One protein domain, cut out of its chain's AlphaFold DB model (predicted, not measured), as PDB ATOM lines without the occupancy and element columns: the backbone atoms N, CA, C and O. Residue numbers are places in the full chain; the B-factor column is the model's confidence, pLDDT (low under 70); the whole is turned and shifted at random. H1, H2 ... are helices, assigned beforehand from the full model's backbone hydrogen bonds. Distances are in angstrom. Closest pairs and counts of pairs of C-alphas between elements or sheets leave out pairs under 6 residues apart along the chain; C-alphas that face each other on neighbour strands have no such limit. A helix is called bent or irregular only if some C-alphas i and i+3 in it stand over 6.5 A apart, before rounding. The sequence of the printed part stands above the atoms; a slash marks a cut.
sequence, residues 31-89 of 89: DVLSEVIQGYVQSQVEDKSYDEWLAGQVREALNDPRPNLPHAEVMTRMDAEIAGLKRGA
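This is residues 31 to 89 of the 89 residues of the protein "DNA-damage-inducible protein J" of Asticcacaulis sp. CF398 (UniProt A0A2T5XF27). One long straight helix, H1, and a shorter one, H2, make an open L, with the link between them at the corner and no packing of one helix on the other. H1 is the long arm, and H2 turns away from its far end as the short arm. The printed part has 59 residues with two named helices, H1 then H2, and no named strand; the class is all helix. The whole is extended, with a radius of gyration of the C-alphas of 20.7 A, and flat, spanning 56 by 34 by 17 A.

H1, residues 31 to 62, is the longest helix, with 32 residues. A short link of 8 residues, not a tight one, joins it to H2, residues 71 to 87. H1 and H2 are apart, with no C-alpha of the one within 8 A of the other. Residues 31 to 89 stand free: no C-alpha among them has another, 8 or more residues along the chain, within 10 A. In H1 and H2 every O i to N i+4 pair is within hydrogen-bond range. Neither helix is bent or irregular.

H1 begins at C-alpha 31, at (65.479, 50.953, 39.127), and ends at C-alpha 62, at (23.308, 41.300, 23.169), a length of 46.1 A in which x falls most. H2 runs 24.6 A from C-alpha 71 to C-alpha 87, at (17.546, 25.176, 53.618), with y falling and z rising.

The C-alphas of Leu 33 and Arg 87, the two farthest apart, are 56.5 A from each other. The printed part has no cut and ends at residue 89, the chain's last. The mean pLDDT of the printed part is 87.4, and residues 88 to 89 are under 70.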
ATOM      1  N   ASP A  31      66.481  51.848  38.536       90.25
ATOM      2  CA  ASP A  31      65.479  50.953  39.127       90.25
ATOM      3  C   ASP A  31      64.121  51.652  39.238       90.25
ATOM      4  O   ASP A  31      63.091  51.058  38.924       90.25
ATOM      5  N   VAL A  32      64.120  52.932  39.634       92.50
ATOM      6  CA  VAL A  32      62.902  53.755  39.697       92.50
ATOM      7  C   VAL A  32      62.292  53.909  38.305       92.50
ATOM      8  O   VAL A  32      61.099  53.688  38.123       92.50
ATOM      9  N   LEU A  33      63.108  54.226  37.295       90.19
ATOM     10  CA  LEU A  33      62.642  54.340  35.912       90.19
ATOM     11  C   LEU A  33      62.113  53.008  35.373       90.19
ATOM     12  O   LEU A  33      61.084  52.985  34.698       90.19
ATOM     13  N   SER A  34      62.782  51.900  35.694       89.69
ATOM     14  CA  SER A  34      62.335  50.566  35.293       89.69
ATOM     15  C   SER A  34      60.970  50.225  35.887       89.69
ATOM     16  O   SER A  34      60.114  49.715  35.170       89.69
ATOM     17  N   GLU A  35      60.741  50.534  37.165       91.06
ATOM     18  CA  GLU A  35      59.452  50.321  37.830       91.06
ATOM     19  C   GLU A  35      58.346  51.193  37.230       91.06
ATOM     20  O   GLU A  35      57.269  50.687  36.923       91.06
ATOM     21  N   VAL A  36      58.620  52.477  36.984       91.50
ATOM     22  CA  VAL A  36      57.654  53.397  36.359       91.50
ATOM     23  C   VAL A  36      57.230  52.892  34.977       91.50
ATOM     24  O   VAL A  36      56.040  52.867  34.663       91.50
ATOM     25  N   ILE A  37      58.185  52.438  34.158       89.81
ATOM     26  CA  ILE A  37      57.898  51.884  32.829       89.81
ATOM     27  C   ILE A  37      57.105  50.577  32.942       89.81
ATOM     28  O   ILE A  37      56.139  50.388  32.203       89.81
ATOM     29  N   GLN A  38      57.478  49.682  33.862       88.12
ATOM     30  CA  GLN A  38      56.748  48.431  34.089       88.12
ATOM     31  C   GLN A  38      55.309  48.691  34.536       88.12
ATOM     32  O   GLN A  38      54.397  48.077  33.988       88.12
ATOM     33  N   GLY A  39      55.095  49.635  35.456       90.62
ATOM     34  CA  GLY A  39      53.766  50.038  35.911       90.62
ATOM     35  C   GLY A  39      52.903  50.581  34.774       90.62
ATOM     36  O   GLY A  39      51.761  50.160  34.626       90.62
ATOM     37  N   TYR A  40      53.465  51.439  33.916       87.75
ATOM     38  CA  TYR A  40      52.756  51.964  32.745       87.75
ATOM     39  C   TYR A  40      52.406  50.873  31.722       87.75
ATOM     40  O   TYR A  40      51.308  50.852  31.172       87.75
ATOM     41  N   VAL A  41      53.322  49.940  31.445       87.62
ATOM     42  CA  VAL A  41      53.034  48.829  30.524       87.62
ATOM     43  C   VAL A  41      51.971  47.904  31.112       87.62
ATOM     44  O   VAL A  41      51.057  47.510  30.391       87.62
ATOM     45  N   GLN A  42      52.063  47.588  32.404       81.44
ATOM     46  CA  GLN A  42      51.102  46.735  33.094       81.44
ATOM     47  C   GLN A  42      49.703  47.360  33.097       81.44
ATOM     48  O   GLN A  42      48.756  46.676  32.717       81.44
ATOM     49  N   SER A  43      49.570  48.655  33.413       79.56
ATOM     50  CA  SER A  43      48.268  49.338  33.388       79.56
ATOM     51  C   SER A  43      47.648  49.326  31.989       79.56
ATOM     52  O   SER A  43      46.477  49.005  31.827       79.56
ATOM     53  N   GLN A  44      48.450  49.572  30.948       79.62
ATOM     54  CA  GLN A  44      47.977  49.530  29.561       79.62
ATOM     55  C   GLN A  44      47.555  48.123  29.111       79.62
ATOM     56  O   GLN A  44      46.724  47.998  28.210       79.62
ATOM     57  N   VAL A  45      48.157  47.067  29.663       75.69
ATOM     58  CA  VAL A  45      47.762  45.677  29.391       75.69
ATOM     59  C   VAL A  45      46.483  45.329  30.147       75.69
ATOM     60  O   VAL A  45      45.590  44.732  29.552       75.69
ATOM     61  N   GLU A  46      46.371  45.722  31.415       74.19
ATOM     62  CA  GLU A  46      45.183  45.485  32.238       74.19
ATOM     63  C   GLU A  46      43.949  46.172  31.653       74.19
ATOM     64  O   GLU A  46      42.950  45.490  31.426       74.19
ATOM     65  N   ASP A  47      44.045  47.454  31.295       71.75
ATOM     66  CA  ASP A  47      42.940  48.209  30.694       71.75
ATOM     67  C   ASP A  47      42.470  47.573  29.382       71.75
ATOM     68  O   ASP A  47      41.282  47.327  29.189       71.75
ATOM     69  N   LYS A  48      43.405  47.200  28.500       74.31
ATOM     70  CA  LYS A  48      43.060  46.515  27.244       74.31
ATOM     71  C   LYS A  48      42.443  45.145  27.487       74.31
ATOM     72  O   LYS A  48      41.483  44.787  26.814       74.31
ATOM     73  N   SER A  49      42.972  44.386  28.446       79.81
ATOM     74  CA  SER A  49      42.435  43.068  28.791       79.81
ATOM     75  C   SER A  49      41.018  43.169  29.362       79.81
ATOM     76  O   SER A  49      40.159  42.345  29.046       79.81
ATOM     77  N   TYR A  50      40.762  44.209  30.156       76.44
ATOM     78  CA  TYR A  50      39.460  44.496  30.729       76.44
ATOM     79  C   TYR A  50      38.469  44.933  29.650       76.44
ATOM     80  O   TYR A  50      37.367  44.390  29.586       76.44
ATOM     81  N   ASP A  51      38.870  45.839  28.761       85.00
ATOM     82  CA  ASP A  51      38.039  46.307  27.653       85.00
ATOM     83  C   ASP A  51      37.680  45.170  26.685       85.00
ATOM     84  O   ASP A  51      36.528  45.045  26.263       85.00
ATOM     85  N   GLU A  52      38.638  44.297  26.361       90.50
ATOM     86  CA  GLU A  52      38.411  43.121  25.514       90.50
ATOM     87  C   GLU A  52      37.442  42.128  26.164       90.50
ATOM     88  O   GLU A  52      36.506  41.647  25.512       90.50
ATOM     89  N   TRP A  53      37.628  41.849  27.456       91.88
ATOM     90  CA  TRP A  53      36.715  41.009  28.226       91.88
ATOM     91  C   TRP A  53      35.305  41.614  28.277       91.88
ATOM     92  O   TRP A  53      34.329  40.925  27.967       91.88
ATOM     93  N   LEU A  54      35.189  42.908  28.591       90.12
ATOM     94  CA  LEU A  54      33.918  43.624  28.686       90.12
ATOM     95  C   LEU A  54      33.185  43.633  27.341       90.12
ATOM     96  O   LEU A  54      31.991  43.336  27.285       90.12
ATOM     97  N   ALA A  55      33.890  43.900  26.240       92.12
ATOM     98  CA  ALA A  55      33.324  43.834  24.895       92.12
ATOM     99  C   ALA A  55      32.828  42.417  24.542       92.12
ATOM    100  O   ALA A  55      31.810  42.261  23.859       92.12
ATOM    101  N   GLY A  56      33.517  41.377  25.022       93.69
ATOM    102  CA  GLY A  56      33.059  39.989  24.958       93.69
ATOM    103  C   GLY A  56      31.730  39.782  25.687       93.69
ATOM    104  O   GLY A  56      30.761  39.347  25.067       93.69
ATOM    105  N   GLN A  57      31.663  40.167  26.964       91.94
ATOM    106  CA  GLN A  57      30.468  40.015  27.804       91.94
ATOM    107  C   GLN A  57      29.261  40.800  27.274       91.94
ATOM    108  O   GLN A  57      28.147  40.278  27.235       91.94
ATOM    109  N   VAL A  58      29.471  42.029  26.794       92.50
ATOM    110  CA  VAL A  58      28.407  42.839  26.179       92.50
ATOM    111  C   VAL A  58      27.852  42.153  24.934       92.50
ATOM    112  O   VAL A  58      26.640  42.087  24.752       92.50
ATOM    113  N   ARG A  59      28.716  41.607  24.076       93.00
ATOM    114  CA  ARG A  59      28.286  40.910  22.860       93.00
ATOM    115  C   ARG A  59      27.557  39.603  23.165       93.00
ATOM    116  O   ARG A  59      26.587  39.298  22.480       93.00
ATOM    117  N   GLU A  60      27.989  38.852  24.174       93.31
ATOM    118  CA  GLU A  60      27.257  37.676  24.659       93.31
ATOM    119  C   GLU A  60      25.859  38.059  25.153       93.31
ATOM    120  O   GLU A  60      24.884  37.441  24.734       93.31
ATOM    121  N   ALA A  61      25.746  39.123  25.954       89.12
ATOM    122  CA  ALA A  61      24.464  39.616  26.454       89.12
ATOM    123  C   ALA A  61      23.542  40.134  25.335       89.12
ATOM    124  O   ALA A  61      22.341  39.887  25.370       89.12
ATOM    125  N   LEU A  62      24.083  40.823  24.324       90.38
ATOM    126  CA  LEU A  62      23.308  41.300  23.169       90.38
ATOM    127  C   LEU A  62      22.829  40.165  22.256       90.38
ATOM    128  O   LEU A  62      21.775  40.284  21.636       90.38
ATOM    129  N   ASN A  63      23.607  39.088  22.153       92.94
ATOM    130  CA  ASN A  63      23.251  37.911  21.361       92.94
ATOM    131  C   ASN A  63      22.331  36.942  22.117       92.94
ATOM    132  O   ASN A  63      21.900  35.941  21.541       92.94
ATOM    133  N   ASP A  64      22.050  37.205  23.391       89.38
ATOM    134  CA  ASP A  64      21.174  36.375  24.196       89.38
ATOM    135  C   ASP A  64      19.719  36.504  23.706       89.38
ATOM    136  O   ASP A  64      19.152  37.598  23.725       89.38
ATOM    137  N   PRO A  65      19.077  35.407  23.263       91.12
ATOM    138  CA  PRO A  65      17.702  35.452  22.777       91.12
ATOM    139  C   PRO A  65      16.667  35.574  23.905       91.12
ATOM    140  O   PRO A  65      15.469  35.678  23.625       91.12
ATOM    141  N   ARG A  66      17.079  35.487  25.179       89.88
ATOM    142  CA  ARG A  66      16.166  35.569  26.323       89.88
ATOM    143  C   ARG A  66      15.549  36.970  26.416       89.88
ATOM    144  O   ARG A  66      16.233  37.967  26.200       89.88
ATOM    145  N   PRO A  67      14.256  37.072  26.769       87.62
ATOM    146  CA  PRO A  67      13.628  38.368  26.968       87.62
ATOM    147  C   PRO A  67      14.223  39.075  28.189       87.62
ATOM    148  O   PRO A  67      14.586  38.438  29.180       87.62
ATOM    149  N   ASN A  68      14.247  40.405  28.136       86.38
ATOM    150  CA  ASN A  68      14.602  41.221  29.290       86.38
ATOM    151  C   ASN A  68      13.641  40.939  30.452       86.38
ATOM    152  O   ASN A  68      12.421  40.955  30.277       86.38
ATOM    153  N   LEU A  69      14.198  40.713  31.641       88.00
ATOM    154  CA  LEU A  69      13.433  40.454  32.859       88.00
ATOM    155  C   LEU A  69      13.277  41.746  33.677       88.00
ATOM    156  O   LEU A  69      14.269  42.446  33.900       88.00
ATOM    157  N   PRO A  70      12.070  42.074  34.172       94.12
ATOM    158  CA  PRO A  70      11.882  43.179  35.102       94.12
ATOM    159  C   PRO A  70      12.668  42.961  36.398       94.12
ATOM    160  O   PRO A  70      12.724  41.852  36.929       94.12
ATOM    161  N   HIS A  71      13.205  44.041  36.967       90.81
ATOM    162  CA  HIS A  71      14.003  43.984  38.196       90.81
ATOM    163  C   HIS A  71      13.301  43.231  39.344       90.81
ATOM    164  O   HIS A  71      13.912  42.378  39.982       90.81
ATOM    165  N   ALA A  72      12.007  43.482  39.570       94.31
ATOM    166  CA  ALA A  72      11.235  42.822  40.628       94.31
ATOM    167  C   ALA A  72      11.168  41.288  40.472       94.31
ATOM    168  O   ALA A  72      11.203  40.556  41.463       94.31
ATOM    169  N   GLU A  73      11.108  40.795  39.234       93.56
ATOM    170  CA  GLU A  73      11.092  39.361  38.943       93.56
ATOM    171  C   GLU A  73      12.466  38.727  39.196       93.56
ATOM    172  O   GLU A  73      12.550  37.649  39.790       93.56
ATOM    173  N   VAL A  74      13.546  39.426  38.823       92.44
ATOM    174  CA  VAL A  74      14.926  39.003  39.117       92.44
ATOM    175  C   VAL A  74      15.143  38.877  40.623       92.44
ATOM    176  O   VAL A  74      15.603  37.834  41.081       92.44
ATOM    177  N   MET A  75      14.756  39.893  41.400       94.88
ATOM    178  CA  MET A  75      14.908  39.876  42.859       94.88
ATOM    179  C   MET A  75      14.134  38.723  43.500       94.88
ATOM    180  O   MET A  75      14.692  37.976  44.298       94.88
ATOM    181  N   THR A  76      12.890  38.499  43.067       95.62
ATOM    182  CA  THR A  76      12.063  37.389  43.568       95.62
ATOM    183  C   THR A  76      12.716  36.028  43.303       95.62
ATOM    184  O   THR A  76      12.718  35.156  44.175       95.62
ATOM    185  N   ARG A  77      13.300  35.831  42.111       92.25
ATOM    186  CA  ARG A  77      14.035  34.602  41.771       92.25
ATOM    187  C   ARG A  77      15.278  34.412  42.636       92.25
ATOM    188  O   ARG A  77      15.474  33.318  43.160       92.25
ATOM    189  N   MET A  78      16.082  35.462  42.796       94.06
ATOM    190  CA  MET A  78      17.311  35.419  43.596       94.06
ATOM    191  C   MET A  78      17.012  35.110  45.069       94.06
ATOM    192  O   MET A  78      17.668  34.254  45.662       94.06
ATOM    193  N   ASP A  79      15.976  35.724  45.647       94.12
ATOM    194  CA  ASP A  79      15.555  35.461  47.028       94.12
ATOM    195  C   ASP A  79      15.121  34.003  47.228       94.12
ATOM    196  O   ASP A  79      15.479  33.363  48.224       94.12
ATOM    197  N   ALA A  80      14.379  33.445  46.266       93.25
ATOM    198  CA  ALA A  80      13.954  32.050  46.301       93.25
ATOM    199  C   ALA A  80      15.144  31.076  46.225       93.25
ATOM    200  O   ALA A  80      15.166  30.082  46.960       93.25
ATOM    201  N   GLU A  81      16.136  31.375  45.381       93.31
ATOM    202  CA  GLU A  81      17.366  30.592  45.226       93.31
ATOM    203  C   GLU A  81      18.222  30.628  46.498       93.31
ATOM    204  O   GLU A  81      18.564  29.576  47.046       93.31
ATOM    205  N   ILE A  82      18.465  31.821  47.053       92.44
ATOM    206  CA  ILE A  82      19.191  32.002  48.319       92.44
ATOM    207  C   ILE A  82      18.494  31.250  49.458       92.44
ATOM    208  O   ILE A  82      19.146  30.573  50.257       92.44
ATOM    209  N   ALA A  83      17.166  31.343  49.550       92.44
ATOM    210  CA  ALA A  83      16.410  30.629  50.569       92.44
ATOM    211  C   ALA A  83      16.483  29.103  50.375       92.44
ATOM    212  O   ALA A  83      16.469  28.366  51.358       92.44
ATOM    213  N   GLY A  84      16.583  28.621  49.132       89.38
ATOM    214  CA  GLY A  84      16.819  27.213  48.805       89.38
ATOM    215  C   GLY A  84      18.175  26.715  49.296       89.38
ATOM    216  O   GLY A  84      18.230  25.697  49.982       89.38
ATOM    217  N   LEU A  85      19.238  27.474  49.031       89.25
ATOM    218  CA  LEU A  85      20.596  27.154  49.481       89.25
ATOM    219  C   LEU A  85      20.705  27.128  51.011       89.25
ATOM    220  O   LEU A  85      21.310  26.222  51.571       89.25
ATOM    221  N   LYS A  86      20.047  28.067  51.703       79.75
ATOM    222  CA  LYS A  86      20.018  28.118  53.177       79.75
ATOM    223  C   LYS A  86      19.235  26.979  53.835       79.75
ATOM    224  O   LYS A  86      19.436  26.730  55.014       79.75
ATOM    225  N   ARG A  87      18.319  26.328  53.113       72.94
ATOM    226  CA  ARG A  87      17.546  25.176  53.618       72.94
ATOM    227  C   ARG A  87      18.249  23.834  53.395       72.94
ATOM    228  O   ARG A  87      17.820  22.845  53.976       72.94
ATOM    229  N   GLY A  88      19.260  23.795  52.525       64.44
ATOM    230  CA  GLY A  88      20.049  22.599  52.209       64.44
ATOM    231  C   GLY A  88      21.397  22.506  52.936       64.44
ATOM    232  O   GLY A  88      22.143  21.570  52.656       64.44
ATOM    233  N   ALA A  89      21.704  23.461  53.820       53.97
ATOM    234  CA  ALA A  89      22.881  23.504  54.691       53.97
ATOM    235  C   ALA A  89      22.475  23.220  56.143       53.97
ATOM    236  O   ALA A  89      23.289  22.604  56.864       53.97
TER     237      ALA A  89